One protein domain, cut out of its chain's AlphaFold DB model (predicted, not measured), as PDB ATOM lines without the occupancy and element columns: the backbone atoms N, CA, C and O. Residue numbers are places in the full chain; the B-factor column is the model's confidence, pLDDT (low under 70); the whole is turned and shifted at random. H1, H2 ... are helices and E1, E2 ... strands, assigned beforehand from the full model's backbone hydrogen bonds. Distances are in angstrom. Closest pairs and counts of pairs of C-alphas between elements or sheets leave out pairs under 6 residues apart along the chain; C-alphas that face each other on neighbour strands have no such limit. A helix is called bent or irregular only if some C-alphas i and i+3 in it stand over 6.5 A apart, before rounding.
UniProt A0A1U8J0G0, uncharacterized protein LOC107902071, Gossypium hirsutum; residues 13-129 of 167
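This is residues 13 to 129 of the 167 residues of the protein "uncharacterized protein LOC107902071" of Gossypium hirsutum (UniProt A0A1U8J0G0). A small hairpin of two strands, E1 and E2, with the short helix H3 next to E2, sits at one end of the long helix H2, while H1 crosses the other end of H2 like the bar of a T. H2 is the stem: H4 packs crosswise on its residues 51 to 58, and H5 runs back along its residues 52 to 59. The printed part has 117 residues, with five named helices and two named strands in the order H1 H2 E1 E2 H3 H4 H5, and its class is mostly helix; the sheet, E1 - E2, is antiparallel. It is only just compact, close to loose, with a radius of gyration of the C-alphas of 16.1 A and spans of 45 by 31 by 26 A.

Look first at the hairpin of E1, residues 69 to 72, and E2, residues 77 to 80: N 70 and O 79 are 2.8 A apart, N 79 and O 70 also 2.8 A, within hydrogen-bond range. Next find H2, residues 39 to 62, the hub; its closest C-alpha pair with E1 is Leu 61 and Phe 69, 5.9 A. H3, residues 86 to 91, is irregular, with C-alphas 87 and 90 8.3 A apart; its closest C-alpha pair with E2 is Phe 91 and Val 78, 6.4 A. H3 and H2 are close but not clearly touching, with the C-alphas of Phe 91 and Val 57 7.8 A apart. H4, residues 99 to 111, is irregular, with C-alphas 105 and 108 7.0 A apart; with residues 99 to 103 alone it touches H2, about perpendicular at 78 degrees, closest at the C-alphas of Tyr 99 and Trp 54, 6.4 A. H5, residues 119 to 128, touches H2 at a shallow tilt of 25 degrees, opposite ways, closest at the C-alphas of Thr 119 and Ile 56, 6.0 A. H1, residues 13 to 31, touches H2 with residues 21 to 25 alone, about perpendicular at 76 degrees, closest at the C-alphas of Leu 21 and Ala 39, 5.1 A. H4 and H5 are apart, and H1 is apart from both. Every O i to N i+4 pair is within hydrogen-bond range in H1 and H5, against 18 of 20 in H2, 7 of 9 in H4 and 0 of 2 in H3, where 1 of 3 O i to N i+3 pairs is.

Find C-alpha 69 at (152.889, 183.633, 145.833), where E1 begins. H2 runs 31.7 A from C-alpha 39 at (157.366, 203.316, 116.895); it is neither bent nor irregular, but only just: C-alphas 39 and 42 are 6.2 A apart. H1 measures 26.8 A, H4 16.6 A and H5 14.5 A, ending at C-alpha 128, (150.790, 211.491, 134.156).

The two C-alphas farthest apart, those of Pro 33 and Ser 84, are 46.3 A apart. The printed part has no cut and no long link; residues 30 to 35, of which 30 and 31 belong to H1, stand free. Look in the B-factor column for low confidence: pLDDT is under 70 at residues 13 to 14, 67, 82 to 93 and 111 to 129.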
ATOM      1  N   ASP A  13     168.594 208.873 127.815       52.34
ATOM      2  CA  ASP A  13     167.364 208.093 127.839       52.34
ATOM      3  C   ASP A  13     166.444 208.372 126.647       52.34
ATOM      4  O   ASP A  13     165.909 207.442 126.052       52.34
ATOM      5  N   THR A  14     166.275 209.628 126.220       57.88
ATOM      6  CA  THR A  14     165.389 209.960 125.090       57.88
ATOM      7  C   THR A  14     165.990 209.526 123.755       57.88
ATOM      8  O   THR A  14     165.276 209.021 122.887       57.88
ATOM      9  N   GLY A  15     167.307 209.696 123.592       70.31
ATOM     10  CA  GLY A  15     168.021 209.304 122.376       70.31
ATOM     11  C   GLY A  15     168.067 207.788 122.204       70.31
ATOM     12  O   GLY A  15     167.691 207.276 121.149       70.31
ATOM     13  N   PHE A  16     168.444 207.064 123.263       77.31
ATOM     14  CA  PHE A  16     168.435 205.603 123.257       77.31
ATOM     15  C   PHE A  16     167.025 205.056 123.005       77.31
ATOM     16  O   PHE A  16     166.850 204.168 122.165       77.31
ATOM     17  N   LYS A  17     166.010 205.652 123.651       81.62
ATOM     18  CA  LYS A  17     164.611 205.249 123.491       81.62
ATOM     19  C   LYS A  17     164.111 205.357 122.060       81.62
ATOM     20  O   LYS A  17     163.549 204.409 121.515       81.62
ATOM     21  N   ALA A  18     164.356 206.502 121.432       82.06
ATOM     22  CA  ALA A  18     163.963 206.724 120.048       82.06
ATOM     23  C   ALA A  18     164.658 205.743 119.089       82.06
ATOM     24  O   ALA A  18     164.024 205.223 118.172       82.06
ATOM     25  N   VAL A  19     165.947 205.462 119.304       89.12
ATOM     26  CA  VAL A  19     166.710 204.552 118.438       89.12
ATOM     27  C   VAL A  19     166.166 203.125 118.511       89.12
ATOM     28  O   VAL A  19     165.907 202.538 117.459       89.12
ATOM     29  N   TYR A  20     165.933 202.573 119.709       89.75
ATOM     30  CA  TYR A  20     165.446 201.192 119.811       89.75
ATOM     31  C   TYR A  20     164.006 201.044 119.300       89.75
ATOM     32  O   TYR A  20     163.700 200.052 118.643       89.75
ATOM     33  N   LEU A  21     163.122 202.021 119.549       91.62
ATOM     34  CA  LEU A  21     161.730 201.956 119.082       91.62
ATOM     35  C   LEU A  21     161.648 201.935 117.551       91.62
ATOM     36  O   LEU A  21     160.864 201.174 116.990       91.62
ATOM     37  N   ASN A  22     162.487 202.726 116.880       92.31
ATOM     38  CA  ASN A  22     162.562 202.735 115.419       92.31
ATOM     39  C   ASN A  22     163.109 201.417 114.855       92.31
ATOM     40  O   ASN A  22     162.706 200.996 113.773       92.31
ATOM     41  N   GLU A  23     164.032 200.759 115.556       94.75
ATOM     42  CA  GLU A  23     164.530 199.455 115.118       94.75
ATOM     43  C   GLU A  23     163.470 198.360 115.297       94.75
ATOM     44  O   GLU A  23     163.269 197.549 114.391       94.75
ATOM     45  N   LEU A  24     162.713 198.400 116.400       92.88
ATOM     46  CA  LEU A  24     161.554 197.528 116.606       92.88
ATOM     47  C   LEU A  24     160.475 197.737 115.534       92.88
ATOM     48  O   LEU A  24     159.930 196.749 115.048       92.88
ATOM     49  N   GLU A  25     160.203 198.982 115.121       94.06
ATOM     50  CA  GLU A  25     159.280 199.272 114.010       94.06
ATOM     51  C   GLU A  25     159.704 198.539 112.733       94.06
ATOM     52  O   GLU A  25     158.908 197.797 112.164       94.06
ATOM     53  N   LYS A  26     160.977 198.645 112.330       94.75
ATOM     54  CA  LYS A  26     161.485 197.959 111.129       94.75
ATOM     55  C   LYS A  26     161.428 196.437 111.245       94.75
ATOM     56  O   LYS A  26     161.192 195.749 110.253       94.75
ATOM     57  N   MET A  27     161.719 195.888 112.424       94.94
ATOM     58  CA  MET A  27     161.652 194.442 112.652       94.94
ATOM     59  C   MET A  27     160.211 193.938 112.554       94.94
ATOM     60  O   MET A  27     159.965 192.920 111.907       94.94
ATOM     61  N   LEU A  28     159.265 194.667 113.147       92.81
ATOM     62  CA  LEU A  28     157.844 194.335 113.097       92.81
ATOM     63  C   LEU A  28     157.254 194.530 111.702       92.81
ATOM     64  O   LEU A  28     156.464 193.699 111.283       92.81
ATOM     65  N   GLU A  29     157.680 195.540 110.946       94.69
ATOM     66  CA  GLU A  29     157.289 195.706 109.540       94.69
ATOM     67  C   GLU A  29     157.773 194.528 108.680       94.69
ATOM     68  O   GLU A  29     157.060 194.056 107.802       94.69
ATOM     69  N   LYS A  30     158.955 193.972 108.958       94.44
ATOM     70  CA  LYS A  30     159.429 192.767 108.254       94.44
ATOM     71  C   LYS A  30     158.661 191.510 108.654       94.44
ATOM     72  O   LYS A  30     158.378 190.678 107.797       94.44
ATOM     73  N   ALA A  31     158.370 191.347 109.943       94.31
ATOM     74  CA  ALA A  31     157.673 190.171 110.458       94.31
ATOM     75  C   ALA A  31     156.169 190.192 110.134       94.31
ATOM     76  O   ALA A  31     155.574 189.146 109.885       94.31
ATOM     77  N   LEU A  32     155.566 191.382 110.126       92.75
ATOM     78  CA  LEU A  32     154.137 191.643 109.976       92.75
ATOM     79  C   LEU A  32     153.919 192.815 108.989       92.75
ATOM     80  O   LEU A  32     153.512 193.907 109.397       92.75
ATOM     81  N   PRO A  33     154.148 192.604 107.678       84.00
ATOM     82  CA  PRO A  33     154.238 193.670 106.668       84.00
ATOM     83  C   PRO A  33     152.983 194.518 106.441       84.00
ATOM     84  O   PRO A  33     153.053 195.525 105.748       84.00
ATOM     85  N   ASN A  34     151.857 194.175 107.064       89.69
ATOM     86  CA  ASN A  34     150.604 194.926 106.955       89.69
ATOM     87  C   ASN A  34     150.052 195.393 108.309       89.69
ATOM     88  O   ASN A  34     148.934 195.896 108.365       89.69
ATOM     89  N   ALA A  35     150.803 195.235 109.403       87.56
ATOM     90  CA  ALA A  35     150.321 195.612 110.732       87.56
ATOM     91  C   ALA A  35     150.288 197.136 110.957       87.56
ATOM     92  O   ALA A  35     149.654 197.597 111.901       87.56
ATOM     93  N   MET A  36     150.972 197.918 110.106       90.38
ATOM     94  CA  MET A  36     151.027 199.389 110.161       90.38
ATOM     95  C   MET A  36     151.401 199.955 111.549       90.38
ATOM     96  O   MET A  36     151.030 201.077 111.892       90.38
ATOM     97  N   LEU A  37     152.154 199.191 112.346       91.19
ATOM     98  CA  LEU A  37     152.562 199.576 113.695       91.19
ATOM     99  C   LEU A  37     153.675 200.618 113.632       91.19
ATOM    100  O   LEU A  37     154.708 200.386 113.010       91.19
ATOM    101  N   LYS A  38     153.481 201.749 114.310       92.62
ATOM    102  CA  LYS A  38     154.489 202.805 114.421       92.62
ATOM    103  C   LYS A  38     155.254 202.728 115.733       92.62
ATOM    104  O   LYS A  38     154.683 202.368 116.768       92.62
ATOM    105  N   ALA A  39     156.526 203.139 115.707       89.69
ATOM    106  CA  ALA A  39     157.366 203.316 116.895       89.69
ATOM    107  C   ALA A  39     156.612 204.085 117.987       89.69
ATOM    108  O   ALA A  39     156.602 203.687 119.154       89.69
ATOM    109  N   ARG A  40     155.903 205.141 117.572       90.81
ATOM    110  CA  ARG A  40     154.976 205.920 118.391       90.81
ATOM    111  C   ARG A  40     153.639 206.101 117.664       90.81
ATOM    112  O   ARG A  40     153.662 206.402 116.473       90.81
ATOM    113  N   PRO A  41     152.493 205.984 118.356       88.12
ATOM    114  CA  PRO A  41     152.352 205.616 119.768       88.12
ATOM    115  C   PRO A  41     152.352 204.093 120.011       88.12
ATOM    116  O   PRO A  41     152.459 203.665 121.157       88.12
ATOM    117  N   ASN A  42     152.225 203.264 118.967       91.44
ATOM    118  CA  ASN A  42     151.817 201.861 119.116       91.44
ATOM    119  C   ASN A  42     152.848 201.004 119.867       91.44
ATOM    120  O   ASN A  42     152.523 200.390 120.884       91.44
ATOM    121  N   ILE A  43     154.091 200.969 119.378       90.81
ATOM    122  CA  ILE A  43     155.140 200.106 119.942       90.81
ATOM    123  C   ILE A  43     155.555 200.614 121.326       90.81
ATOM    124  O   ILE A  43     155.655 199.823 122.264       90.81
ATOM    125  N   GLU A  44     155.728 201.928 121.493       87.94
ATOM    126  CA  GLU A  44     156.075 202.530 122.786       87.94
ATOM    127  C   GLU A  44     155.045 202.223 123.876       87.94
ATOM    128  O   GLU A  44     155.419 201.824 124.981       87.94
ATOM    129  N   SER A  45     153.752 202.373 123.582       87.38
ATOM    130  CA  SER A  45     152.694 202.045 124.539       87.38
ATOM    131  C   SER A  45     152.700 200.565 124.903       87.38
ATOM    132  O   SER A  45     152.512 200.223 126.072       87.38
ATOM    133  N   ARG A  46     152.996 199.675 123.948       89.06
ATOM    134  CA  ARG A  46     153.021 198.240 124.236       89.06
ATOM    135  C   ARG A  46     154.231 197.809 125.057       89.06
ATOM    136  O   ARG A  46     154.072 197.016 125.981       89.06
ATOM    137  N   VAL A  47     155.403 198.386 124.795       89.56
ATOM    138  CA  VAL A  47     156.611 198.189 125.616       89.56
ATOM    139  C   VAL A  47     156.383 198.684 127.047       89.56
ATOM    140  O   VAL A  47     156.704 197.965 127.993       89.56
ATOM    141  N   ARG A  48     155.776 199.868 127.224       87.19
ATOM    142  CA  ARG A  48     155.422 200.392 128.558       87.19
ATOM    143  C   ARG A  48     154.487 199.450 129.309       87.19
ATOM    144  O   ARG A  48     154.734 199.132 130.469       87.19
ATOM    145  N   LEU A  49     153.451 198.962 128.632       86.50
ATOM    146  CA  LEU A  49     152.478 198.044 129.214       86.50
ATOM    147  C   LEU A  49     153.113 196.704 129.624       86.50
ATOM    148  O   LEU A  49     152.870 196.234 130.731       86.50
ATOM    149  N   LEU A  50     153.983 196.129 128.786       89.88
ATOM    150  CA  LEU A  50     154.730 194.910 129.122       89.88
ATOM    151  C   LEU A  50     155.663 195.112 130.320       89.88
ATOM    152  O   LEU A  50     155.694 194.266 131.210       89.88
ATOM    153  N   LYS A  51     156.386 196.238 130.375       87.62
ATOM    154  CA  LYS A  51     157.259 196.576 131.509       87.62
ATOM    155  C   LYS A  51     156.458 196.722 132.807       87.62
ATOM    156  O   LYS A  51     156.893 196.222 133.842       87.62
ATOM    157  N   ARG A  52     155.282 197.360 132.758       86.56
ATOM    158  CA  ARG A  52     154.385 197.482 133.917       86.56
ATOM    159  C   ARG A  52     153.898 196.122 134.395       86.56
ATOM    160  O   ARG A  52     154.070 195.805 135.567       86.56
ATOM    161  N   ASP A  53     153.284 195.344 133.509       86.06
ATOM    162  CA  ASP A  53     152.704 194.052 133.876       86.06
ATOM    163  C   ASP A  53     153.800 193.109 134.413       86.06
ATOM    164  O   ASP A  53     153.597 192.459 135.437       86.06
ATOM    165  N   TRP A  54     155.001 193.126 133.817       90.06
ATOM    166  CA  TRP A  54     156.171 192.428 134.358       90.06
ATOM    167  C   TRP A  54     156.559 192.912 135.757       90.06
ATOM    168  O   TRP A  54     156.772 192.080 136.632       90.06
ATOM    169  N   SER A  55     156.636 194.227 135.991       87.31
ATOM    170  CA  SER A  55     157.026 194.782 137.297       87.31
ATOM    171  C   SER A  55     156.073 194.331 138.406       87.31
ATOM    172  O   SER A  55     156.514 193.950 139.489       87.31
ATOM    173  N   ILE A  56     154.772 194.277 138.102       85.31
ATOM    174  CA  ILE A  56     153.740 193.781 139.018       85.31
ATOM    175  C   ILE A  56     153.964 192.300 139.352       85.31
ATOM    176  O   ILE A  56     154.007 191.938 140.527       85.31
ATOM    177  N   VAL A  57     154.147 191.446 138.338       86.88
ATOM    178  CA  VAL A  57     154.412 190.011 138.546       86.88
ATOM    179  C   VAL A  57     155.736 189.799 139.289       86.88
ATOM    180  O   VAL A  57     155.822 188.965 140.188       86.88
ATOM    181  N   TYR A  58     156.767 190.579 138.970       88.50
ATOM    182  CA  TYR A  58     158.060 190.516 139.642       88.50
ATOM    183  C   TYR A  58     157.951 190.870 141.130       88.50
ATOM    184  O   TYR A  58     158.544 190.172 141.952       88.50
ATOM    185  N   ASP A  59     157.176 191.899 141.482       85.94
ATOM    186  CA  ASP A  59     156.922 192.285 142.876       85.94
ATOM    187  C   ASP A  59     156.155 191.205 143.628       85.94
ATOM    188  O   ASP A  59     156.469 190.917 144.782       85.94
ATOM    189  N   MET A  60     155.186 190.565 142.976       85.31
ATOM    190  CA  MET A  60     154.454 189.443 143.565       85.31
ATOM    191  C   MET A  60     155.371 188.264 143.868       85.31
ATOM    192  O   MET A  60     155.239 187.667 144.923       85.31
ATOM    193  N   LEU A  61     156.316 187.942 142.989       86.25
ATOM    194  CA  LEU A  61     157.174 186.766 143.173       86.25
ATOM    195  C   LEU A  61     158.392 187.029 144.070       86.25
ATOM    196  O   LEU A  61     158.870 186.114 144.734       86.25
ATOM    197  N   ASN A  62     158.897 188.266 144.109       85.06
ATOM    198  CA  ASN A  62     160.154 188.603 144.795       85.06
ATOM    199  C   ASN A  62     159.982 189.603 145.954       85.06
ATOM    200  O   ASN A  62     160.963 190.000 146.586       85.06
ATOM    201  N   GLY A  63     158.755 190.052 146.224       80.44
ATOM    202  CA  GLY A  63     158.450 191.019 147.274       80.44
ATOM    203  C   GLY A  63     158.603 190.439 148.681       80.44
ATOM    204  O   GLY A  63     158.260 189.291 148.951       80.44
ATOM    205  N   GLN A  64     159.067 191.271 149.614       72.81
ATOM    206  CA  GLN A  64     159.481 190.851 150.959       72.81
ATOM    207  C   GLN A  64     158.366 190.227 151.824       72.81
ATOM    208  O   GLN A  64     158.671 189.491 152.757       72.81
ATOM    209  N   ASN A  65     157.091 190.470 151.496       72.25
ATOM    210  CA  ASN A  65     155.921 189.924 152.201       72.25
ATOM    211  C   ASN A  65     155.076 188.972 151.333       72.25
ATOM    212  O   ASN A  65     153.944 188.662 151.695       72.25
ATOM    213  N   ASN A  66     155.603 188.520 150.192       72.69
ATOM    214  CA  ASN A  66     154.837 187.782 149.186       72.69
ATOM    215  C   ASN A  66     155.189 186.286 149.126       72.69
ATOM    216  O   ASN A  66     155.041 185.657 148.085       72.69
ATOM    217  N   SER A  67     155.613 185.680 150.242       69.69
ATOM    218  CA  SER A  67     156.004 184.257 150.266       69.69
ATOM    219  C   SER A  67     154.862 183.286 149.944       69.69
ATOM    220  O   SER A  67     155.117 182.106 149.740       69.69
ATOM    221  N   SER A  68     153.614 183.758 149.956       77.62
ATOM    222  CA  SER A  68     152.422 182.985 149.601       77.62
ATOM    223  C   SER A  68     152.162 182.935 148.094       77.62
ATOM    224  O   SER A  68     151.209 182.277 147.675       77.62
ATOM    225  N   PHE A  69     152.972 183.630 147.287       82.62
ATOM    226  CA  PHE A  69     152.889 183.633 145.833       82.62
ATOM    227  C   PHE A  69     153.989 182.761 145.218       82.62
ATOM    228  O   PHE A  69     155.149 182.804 145.620       82.62
ATOM    229  N   GLY A  70     153.604 181.986 144.211       86.75
ATOM    230  CA  GLY A  70     154.478 181.148 143.405       86.75
ATOM    231  C   GLY A  70     154.224 181.351 141.915       86.75
ATOM    232  O   GLY A  70     153.301 182.059 141.503       86.75
ATOM    233  N   TRP A  71     155.051 180.711 141.098       90.50
ATOM    234  CA  TRP A  71     154.973 180.759 139.643       90.50
ATOM    235  C   TRP A  71     154.724 179.356 139.089       90.50
ATOM    236  O   TRP A  71     155.393 178.404 139.484       90.50
ATOM    237  N   ASP A  72     153.742 179.230 138.199       88.44
ATOM    238  CA  ASP A  72     153.484 178.003 137.443       88.44
ATOM    239  C   ASP A  72     154.124 178.135 136.058       88.44
ATOM    240  O   ASP A  72     153.580 178.809 135.182       88.44
ATOM    241  N   ASP A  73     155.277 177.490 135.866       87.81
ATOM    242  CA  ASP A  73     156.043 177.539 134.614       87.81
ATOM    243  C   ASP A  73     155.283 176.975 133.409       87.81
ATOM    244  O   ASP A  73     155.510 177.411 132.285       87.81
ATOM    245  N   HIS A  74     154.379 176.014 133.616       87.31
ATOM    246  CA  HIS A  74     153.642 175.388 132.518       87.31
ATOM    247  C   HIS A  74     152.513 176.294 132.019       87.31
ATOM    248  O   HIS A  74     152.226 176.361 130.826       87.31
ATOM    249  N   ARG A  75     151.831 176.974 132.943       86.31
ATOM    250  CA  ARG A  75     150.697 177.859 132.624       86.31
ATOM    251  C   ARG A  75     151.122 179.317 132.438       86.31
ATOM    252  O   ARG A  75     150.348 180.120 131.911       86.31
ATOM    253  N   HIS A  76     152.341 179.650 132.851       87.31
ATOM    254  CA  HIS A  76     152.880 181.001 132.934       87.31
ATOM    255  C   HIS A  76     151.966 181.937 133.738       87.31
ATOM    256  O   HIS A  76     151.621 183.024 133.277       87.31
ATOM    257  N   VAL A  77     151.518 181.501 134.919       88.44
ATOM    258  CA  VAL A  77     150.616 182.276 135.794       88.44
ATOM    259  C   VAL A  77     151.165 182.391 137.210       88.44
ATOM    260  O   VAL A  77     151.880 181.514 137.696       88.44
ATOM    261  N   VAL A  78     150.764 183.461 137.901       86.38
ATOM    262  CA  VAL A  78     151.004 183.612 139.340       86.38
ATOM    263  C   VAL A  78     150.007 182.747 140.107       86.38
ATOM    264  O   VAL A  78     148.794 182.903 139.968       86.38
ATOM    265  N   VAL A  79     150.519 181.860 140.952       84.69
ATOM    266  CA  VAL A  79     149.735 181.016 141.857       84.69
ATOM    267  C   VAL A  79     149.856 181.573 143.269       84.69
ATOM    268  O   VAL A  79     150.881 182.142 143.625       84.69
ATOM    269  N   ALA A  80     148.810 181.444 144.080       81.38
ATOM    270  CA  ALA A  80     148.855 181.830 145.484       81.38
ATOM    271  C   ALA A  80     148.292 180.710 146.356       81.38
ATOM    272  O   ALA A  80     147.254 180.141 146.013       81.38
ATOM    273  N   GLU A  81     148.950 180.428 147.477       71.62
ATOM    274  CA  GLU A  81     148.496 179.418 148.443       71.62
ATOM    275  C   GLU A  81     147.218 179.856 149.167       71.62
ATOM    276  O   GLU A  81     146.352 179.029 149.449       71.62
ATOM    277  N   ASP A  82     147.068 181.163 149.422       66.69
ATOM    278  CA  ASP A  82     145.894 181.720 150.091       66.69
ATOM    279  C   ASP A  82     145.012 182.546 149.129       66.69
ATOM    280  O   ASP A  82     145.434 183.491 148.438       66.69
ATOM    281  N   ALA A  83     143.732 182.174 149.079       57.00
ATOM    282  CA  ALA A  83     142.692 182.805 148.267       57.00
ATOM    283  C   ALA A  83     142.293 184.206 148.782       57.00
ATOM    284  O   ALA A  83     141.573 184.928 148.093       57.00
ATOM    285  N   SER A  84     142.767 184.600 149.969       57.81
ATOM    286  CA  SER A  84     142.337 185.802 150.698       57.81
ATOM    287  C   SER A  84     142.958 187.134 150.227       57.81
ATOM    288  O   SER A  84     142.401 188.199 150.508       57.81
ATOM    289  N   HIS A  85     144.066 187.123 149.471       57.19
ATOM    290  CA  HIS A  85     144.712 188.355 148.988       57.19
ATOM    291  C   HIS A  85     143.955 188.986 147.803       57.19
ATOM    292  O   HIS A  85     144.212 188.701 146.631       57.19
ATOM    293  N   ARG A  86     143.026 189.892 148.133       54.62
ATOM    294  CA  ARG A  86     142.135 190.613 147.201       54.62
ATOM    295  C   ARG A  86     142.858 191.521 146.197       54.62
ATOM    296  O   ARG A  86     142.326 191.764 145.120       54.62
ATOM    297  N   GLU A  87     144.053 192.014 146.522       52.72
ATOM    298  CA  GLU A  87     144.750 193.047 145.730       52.72
ATOM    299  C   GLU A  87     145.393 192.531 144.430       52.72
ATOM    300  O   GLU A  87     145.847 193.319 143.607       52.72
ATOM    301  N   VAL A  88     145.386 191.215 144.197       51.47
ATOM    302  CA  VAL A  88     146.152 190.577 143.108       51.47
ATOM    303  C   VAL A  88     145.284 189.702 142.191       51.47
ATOM    304  O   VAL A  88     145.770 189.108 141.229       51.47
ATOM    305  N   GLY A  89     143.973 189.629 142.447       57.78
ATOM    306  CA  GLY A  89     143.067 188.680 141.786       57.78
ATOM    307  C   GLY A  89     143.139 188.676 140.253       57.78
ATOM    308  O   GLY A  89     143.025 187.616 139.646       57.78
ATOM    309  N   GLN A  90     143.422 189.823 139.623       63.72
ATOM    310  CA  GLN A  90     143.465 189.945 138.161       63.72
ATOM    311  C   GLN A  90     144.649 189.230 137.479       63.72
ATOM    312  O   GLN A  90     144.579 188.968 136.282       63.72
ATOM    313  N   PHE A  91     145.731 188.912 138.204       63.09
ATOM    314  CA  PHE A  91     146.913 188.239 137.636       63.09
ATOM    315  C   PHE A  91     146.941 186.727 137.905       63.09
ATOM    316  O   PHE A  91     147.709 186.012 137.269       63.09
ATOM    317  N   ARG A  92     146.070 186.213 138.787       63.44
ATOM    318  CA  ARG A  92     146.021 184.782 139.155       63.44
ATOM    319  C   ARG A  92     145.518 183.866 138.033       63.44
ATOM    320  O   ARG A  92     145.780 182.668 138.036       63.44
ATOM    321  N   HIS A  93     144.789 184.432 137.077       63.38
ATOM    322  CA  HIS A  93     144.187 183.695 135.964       63.38
ATOM    323  C   HIS A  93     144.662 184.188 134.596       63.38
ATOM    324  O   HIS A  93     144.138 183.756 133.577       63.38
ATOM    325  N   ARG A  94     145.650 185.091 134.559       75.44
ATOM    326  CA  ARG A  94     146.135 185.695 133.319       75.44
ATOM    327  C   ARG A  94     147.524 185.165 133.007       75.44
ATOM    328  O   ARG A  94     148.462 185.454 133.745       75.44
ATOM    329  N   SER A  95     147.644 184.414 131.915       82.94
ATOM    330  CA  SER A  95     148.948 183.946 131.446       82.94
ATOM    331  C   SER A  95     149.841 185.132 131.069       82.94
ATOM    332  O   SER A  95     149.394 186.096 130.440       82.94
ATOM    333  N   PHE A  96     151.107 185.062 131.468       87.44
ATOM    334  CA  PHE A  96     152.145 186.032 131.149       87.44
ATOM    335  C   PHE A  96     153.397 185.314 130.611       87.44
ATOM    336  O   PHE A  96     154.412 185.205 131.300       87.44
ATOM    337  N   PRO A  97     153.356 184.830 129.355       88.38
ATOM    338  CA  PRO A  97     154.385 183.947 128.788       88.38
ATOM    339  C   PRO A  97     155.749 184.618 128.555       88.38
ATOM    340  O   PRO A  97     156.725 183.953 128.221       88.38
ATOM    341  N   TYR A  98     155.844 185.939 128.723       90.00
ATOM    342  CA  TYR A  98     157.074 186.706 128.502       90.00
ATOM    343  C   TYR A  98     157.844 187.010 129.792       90.00
ATOM    344  O   TYR A  98     158.808 187.777 129.745       90.00
ATOM    345  N   TYR A  99     157.434 186.437 130.932       91.56
ATOM    346  CA  TYR A  99     158.027 186.735 132.236       91.56
ATOM    347  C   TYR A  99     159.555 186.592 132.236       91.56
ATOM    348  O   TYR A  99     160.251 187.560 132.531       91.56
ATOM    349  N   ASP A 100     160.083 185.436 131.828       90.94
ATOM    350  CA  ASP A 100     161.525 185.158 131.874       90.94
ATOM    351  C   ASP A 100     162.336 186.082 130.964       90.94
ATOM    352  O   ASP A 100     163.398 186.577 131.345       90.94
ATOM    353  N   GLN A 101     161.812 186.358 129.767       92.75
ATOM    354  CA  GLN A 101     162.459 187.236 128.791       92.75
ATOM    355  C   GLN A 101     162.549 188.666 129.327       92.75
ATOM    356  O   GLN A 101     163.599 189.302 129.236       92.75
ATOM    357  N   LEU A 102     161.468 189.161 129.931       91.31
ATOM    358  CA  LEU A 102     161.421 190.498 130.517       91.31
ATOM    359  C   LEU A 102     162.260 190.577 131.800       91.31
ATOM    360  O   LEU A 102     162.940 191.579 132.010       91.31
ATOM    361  N   THR A 103     162.312 189.511 132.602       91.88
ATOM    362  CA  THR A 103     163.199 189.407 133.772       91.88
ATOM    363  C   THR A 103     164.666 189.479 133.355       91.88
ATOM    364  O   THR A 103     165.438 190.217 133.966       91.88
ATOM    365  N   ALA A 104     165.062 188.798 132.275       90.75
ATOM    366  CA  ALA A 104     166.431 188.855 131.759       90.75
ATOM    367  C   ALA A 104     166.858 190.267 131.313       90.75
ATOM    368  O   ALA A 104     168.044 190.601 131.396       90.75
ATOM    369  N   ILE A 105     165.901 191.083 130.858       88.88
ATOM    370  CA  ILE A 105     166.122 192.467 130.426       88.88
ATOM    371  C   ILE A 105     166.144 193.410 131.635       88.88
ATOM    372  O   ILE A 105     167.115 194.136 131.814       88.88
ATOM    373  N   TYR A 106     165.109 193.383 132.477       87.12
ATOM    374  CA  TYR A 106     164.852 194.444 133.459       87.12
ATOM    375  C   TYR A 106     165.310 194.138 134.893       87.12
ATOM    376  O   TYR A 106     165.476 195.062 135.690       87.12
ATOM    377  N   ALA A 107     165.539 192.874 135.270       86.81
ATOM    378  CA  ALA A 107     165.882 192.547 136.661       86.81
ATOM    379  C   ALA A 107     167.251 193.106 137.088       86.81
ATOM    380  O   ALA A 107     167.435 193.480 138.247       86.81
ATOM    381  N   LYS A 108     168.208 193.207 136.154       82.56
ATOM    382  CA  LYS A 108     169.552 193.747 136.427       82.56
ATOM    383  C   LYS A 108     169.517 195.226 136.811       82.56
ATOM    384  O   LYS A 108     170.197 195.628 137.758       82.56
ATOM    385  N   ASP A 109     168.703 196.011 136.114       75.75
ATOM    386  CA  ASP A 109     168.575 197.453 136.344       75.75
ATOM    387  C   ASP A 109     167.923 197.730 137.708       75.75
ATOM    388  O   ASP A 109     168.350 198.616 138.456       75.75
ATOM    389  N   ARG A 110     166.980 196.864 138.100       73.69
ATOM    390  CA  ARG A 110     166.333 196.900 139.415       73.69
ATOM    391  C   ARG A 110     167.271 196.506 140.559       73.69
ATOM    392  O   ARG A 110     167.263 197.152 141.604       73.69
ATOM    393  N   ALA A 111     168.111 195.487 140.365       66.69
ATOM    394  CA  ALA A 111     169.092 195.051 141.365       66.69
ATOM    395  C   ALA A 111     170.210 196.084 141.597       66.69
ATOM    396  O   ALA A 111     170.756 196.180 142.693       66.69
ATOM    397  N   THR A 112     170.533 196.876 140.571       61.62
ATOM    398  CA  THR A 112     171.568 197.920 140.641       61.62
ATOM    399  C   THR A 112     171.056 199.202 141.319       61.62
ATOM    400  O   THR A 112     171.833 200.117 141.584       61.62
ATOM    401  N   GLY A 113     169.754 199.287 141.625       54.12
ATOM    402  CA  GLY A 113     169.136 200.412 142.335       54.12
ATOM    403  C   GLY A 113     169.024 201.710 141.526       54.12
ATOM    404  O   GLY A 113     168.447 202.671 142.022       54.12
ATOM    405  N   LYS A 114     169.550 201.749 140.292       50.78
ATOM    406  CA  LYS A 114     169.450 202.907 139.387       50.78
ATOM    407  C   LYS A 114     168.048 203.085 138.807       50.78
ATOM    408  O   LYS A 114     167.636 204.221 138.630       50.78
ATOM    409  N   ASP A 115     167.321 201.984 138.614       52.00
ATOM    410  CA  ASP A 115     165.952 201.963 138.088       52.00
ATOM    411  C   ASP A 115     165.030 201.130 138.989       52.00
ATOM    412  O   ASP A 115     164.182 200.373 138.513       52.00
ATOM    413  N   ALA A 116     165.192 201.231 140.314       55.50
ATOM    414  CA  ALA A 116     164.275 200.625 141.284       55.50
ATOM    415  C   ALA A 116     162.920 201.367 141.319       55.50
ATOM    416  O   ALA A 116     162.422 201.720 142.383       55.50
ATOM    417  N   GLN A 117     162.343 201.607 140.142       62.25
ATOM    418  CA  GLN A 117     160.998 202.112 139.920       62.25
ATOM    419  C   GLN A 117     160.044 201.102 140.563       62.25
ATOM    420  O   GLN A 117     159.963 199.942 140.137       62.25
ATOM    421  N   THR A 118     159.373 201.505 141.633       61.94
ATOM    422  CA  THR A 118     158.368 200.654 142.263       61.94
ATOM    423  C   THR A 118     157.165 200.516 141.335       61.94
ATOM    424  O   THR A 118     156.948 201.318 140.425       61.94
ATOM    425  N   THR A 119     156.348 199.491 141.549       57.31
ATOM    426  CA  THR A 119     155.064 199.351 140.845       57.31
ATOM    427  C   THR A 119     154.182 200.595 140.966       57.31
ATOM    428  O   THR A 119     153.454 200.907 140.024       57.31
ATOM    429  N   VAL A 120     154.294 201.334 142.075       60.81
ATOM    430  CA  VAL A 120     153.625 202.624 142.295       60.81
ATOM    431  C   VAL A 120     154.182 203.696 141.356       60.81
ATOM    432  O   VAL A 120     153.411 204.350 140.661       60.81
ATOM    433  N   ASP A 121     155.505 203.806 141.244       63.47
ATOM    434  CA  ASP A 121     156.150 204.792 140.369       63.47
ATOM    435  C   ASP A 121     155.859 204.520 138.877       63.47
ATOM    436  O   ASP A 121     155.701 205.449 138.086       63.47
ATOM    437  N   VAL A 122     155.749 203.247 138.472       61.81
ATOM    438  CA  VAL A 122     155.334 202.871 137.103       61.81
ATOM    439  C   VAL A 122     153.856 203.204 136.860       61.81
ATOM    440  O   VAL A 122     153.473 203.559 135.744       61.81
ATOM    441  N   LEU A 123     153.008 203.084 137.886       57.44
ATOM    442  CA  LEU A 123     151.588 203.423 137.793       57.44
ATOM    443  C   LEU A 123     151.379 204.940 137.657       57.44
ATOM    444  O   LEU A 123     150.520 205.364 136.882       57.44
ATOM    445  N   GLU A 124     152.178 205.748 138.357       60.12
ATOM    446  CA  GLU A 124     152.158 207.211 138.232       60.12
ATOM    447  C   GLU A 124     152.646 207.690 136.857       60.12
ATOM    448  O   GLU A 124     151.993 208.540 136.251       60.12
ATOM    449  N   GLU A 125     153.720 207.103 136.312       58.75
ATOM    450  CA  GLU A 125     154.245 207.439 134.972       58.75
ATOM    451  C   GLU A 125     153.195 207.224 133.865       58.75
ATOM    452  O   GLU A 125     153.121 207.978 132.897       58.75
ATOM    453  N   ILE A 126     152.337 206.216 134.022       57.66
ATOM    454  CA  ILE A 126     151.284 205.893 133.052       57.66
ATOM    455  C   ILE A 126     150.094 206.852 133.153       57.66
ATOM    456  O   ILE A 126     149.491 207.162 132.129       57.66
ATOM    457  N   ASN A 127     149.780 207.352 134.349       53.06
ATOM    458  CA  ASN A 127     148.672 208.289 134.557       53.06
ATOM    459  C   ASN A 127     149.049 209.749 134.247       53.06
ATOM    460  O   ASN A 127     148.171 210.552 133.939       53.06
ATOM    461  N   ALA A 128     150.331 210.113 134.342       54.81
ATOM    462  CA  ALA A 128     150.790 211.491 134.156       54.81
ATOM    463  C   ALA A 128     150.854 211.946 132.683       54.81
ATOM    464  O   ALA A 128     150.806 213.148 132.420       54.81
ATOM    465  N   GLU A 129     150.943 211.021 131.721       53.47
ATOM    466  CA  GLU A 129     151.027 211.342 130.283       53.47
ATOM    467  C   GLU A 129     149.708 211.132 129.508       53.47
ATOM    468  O   GLU A 129     149.697 211.212 128.277       53.47
TER     469      GLU A 129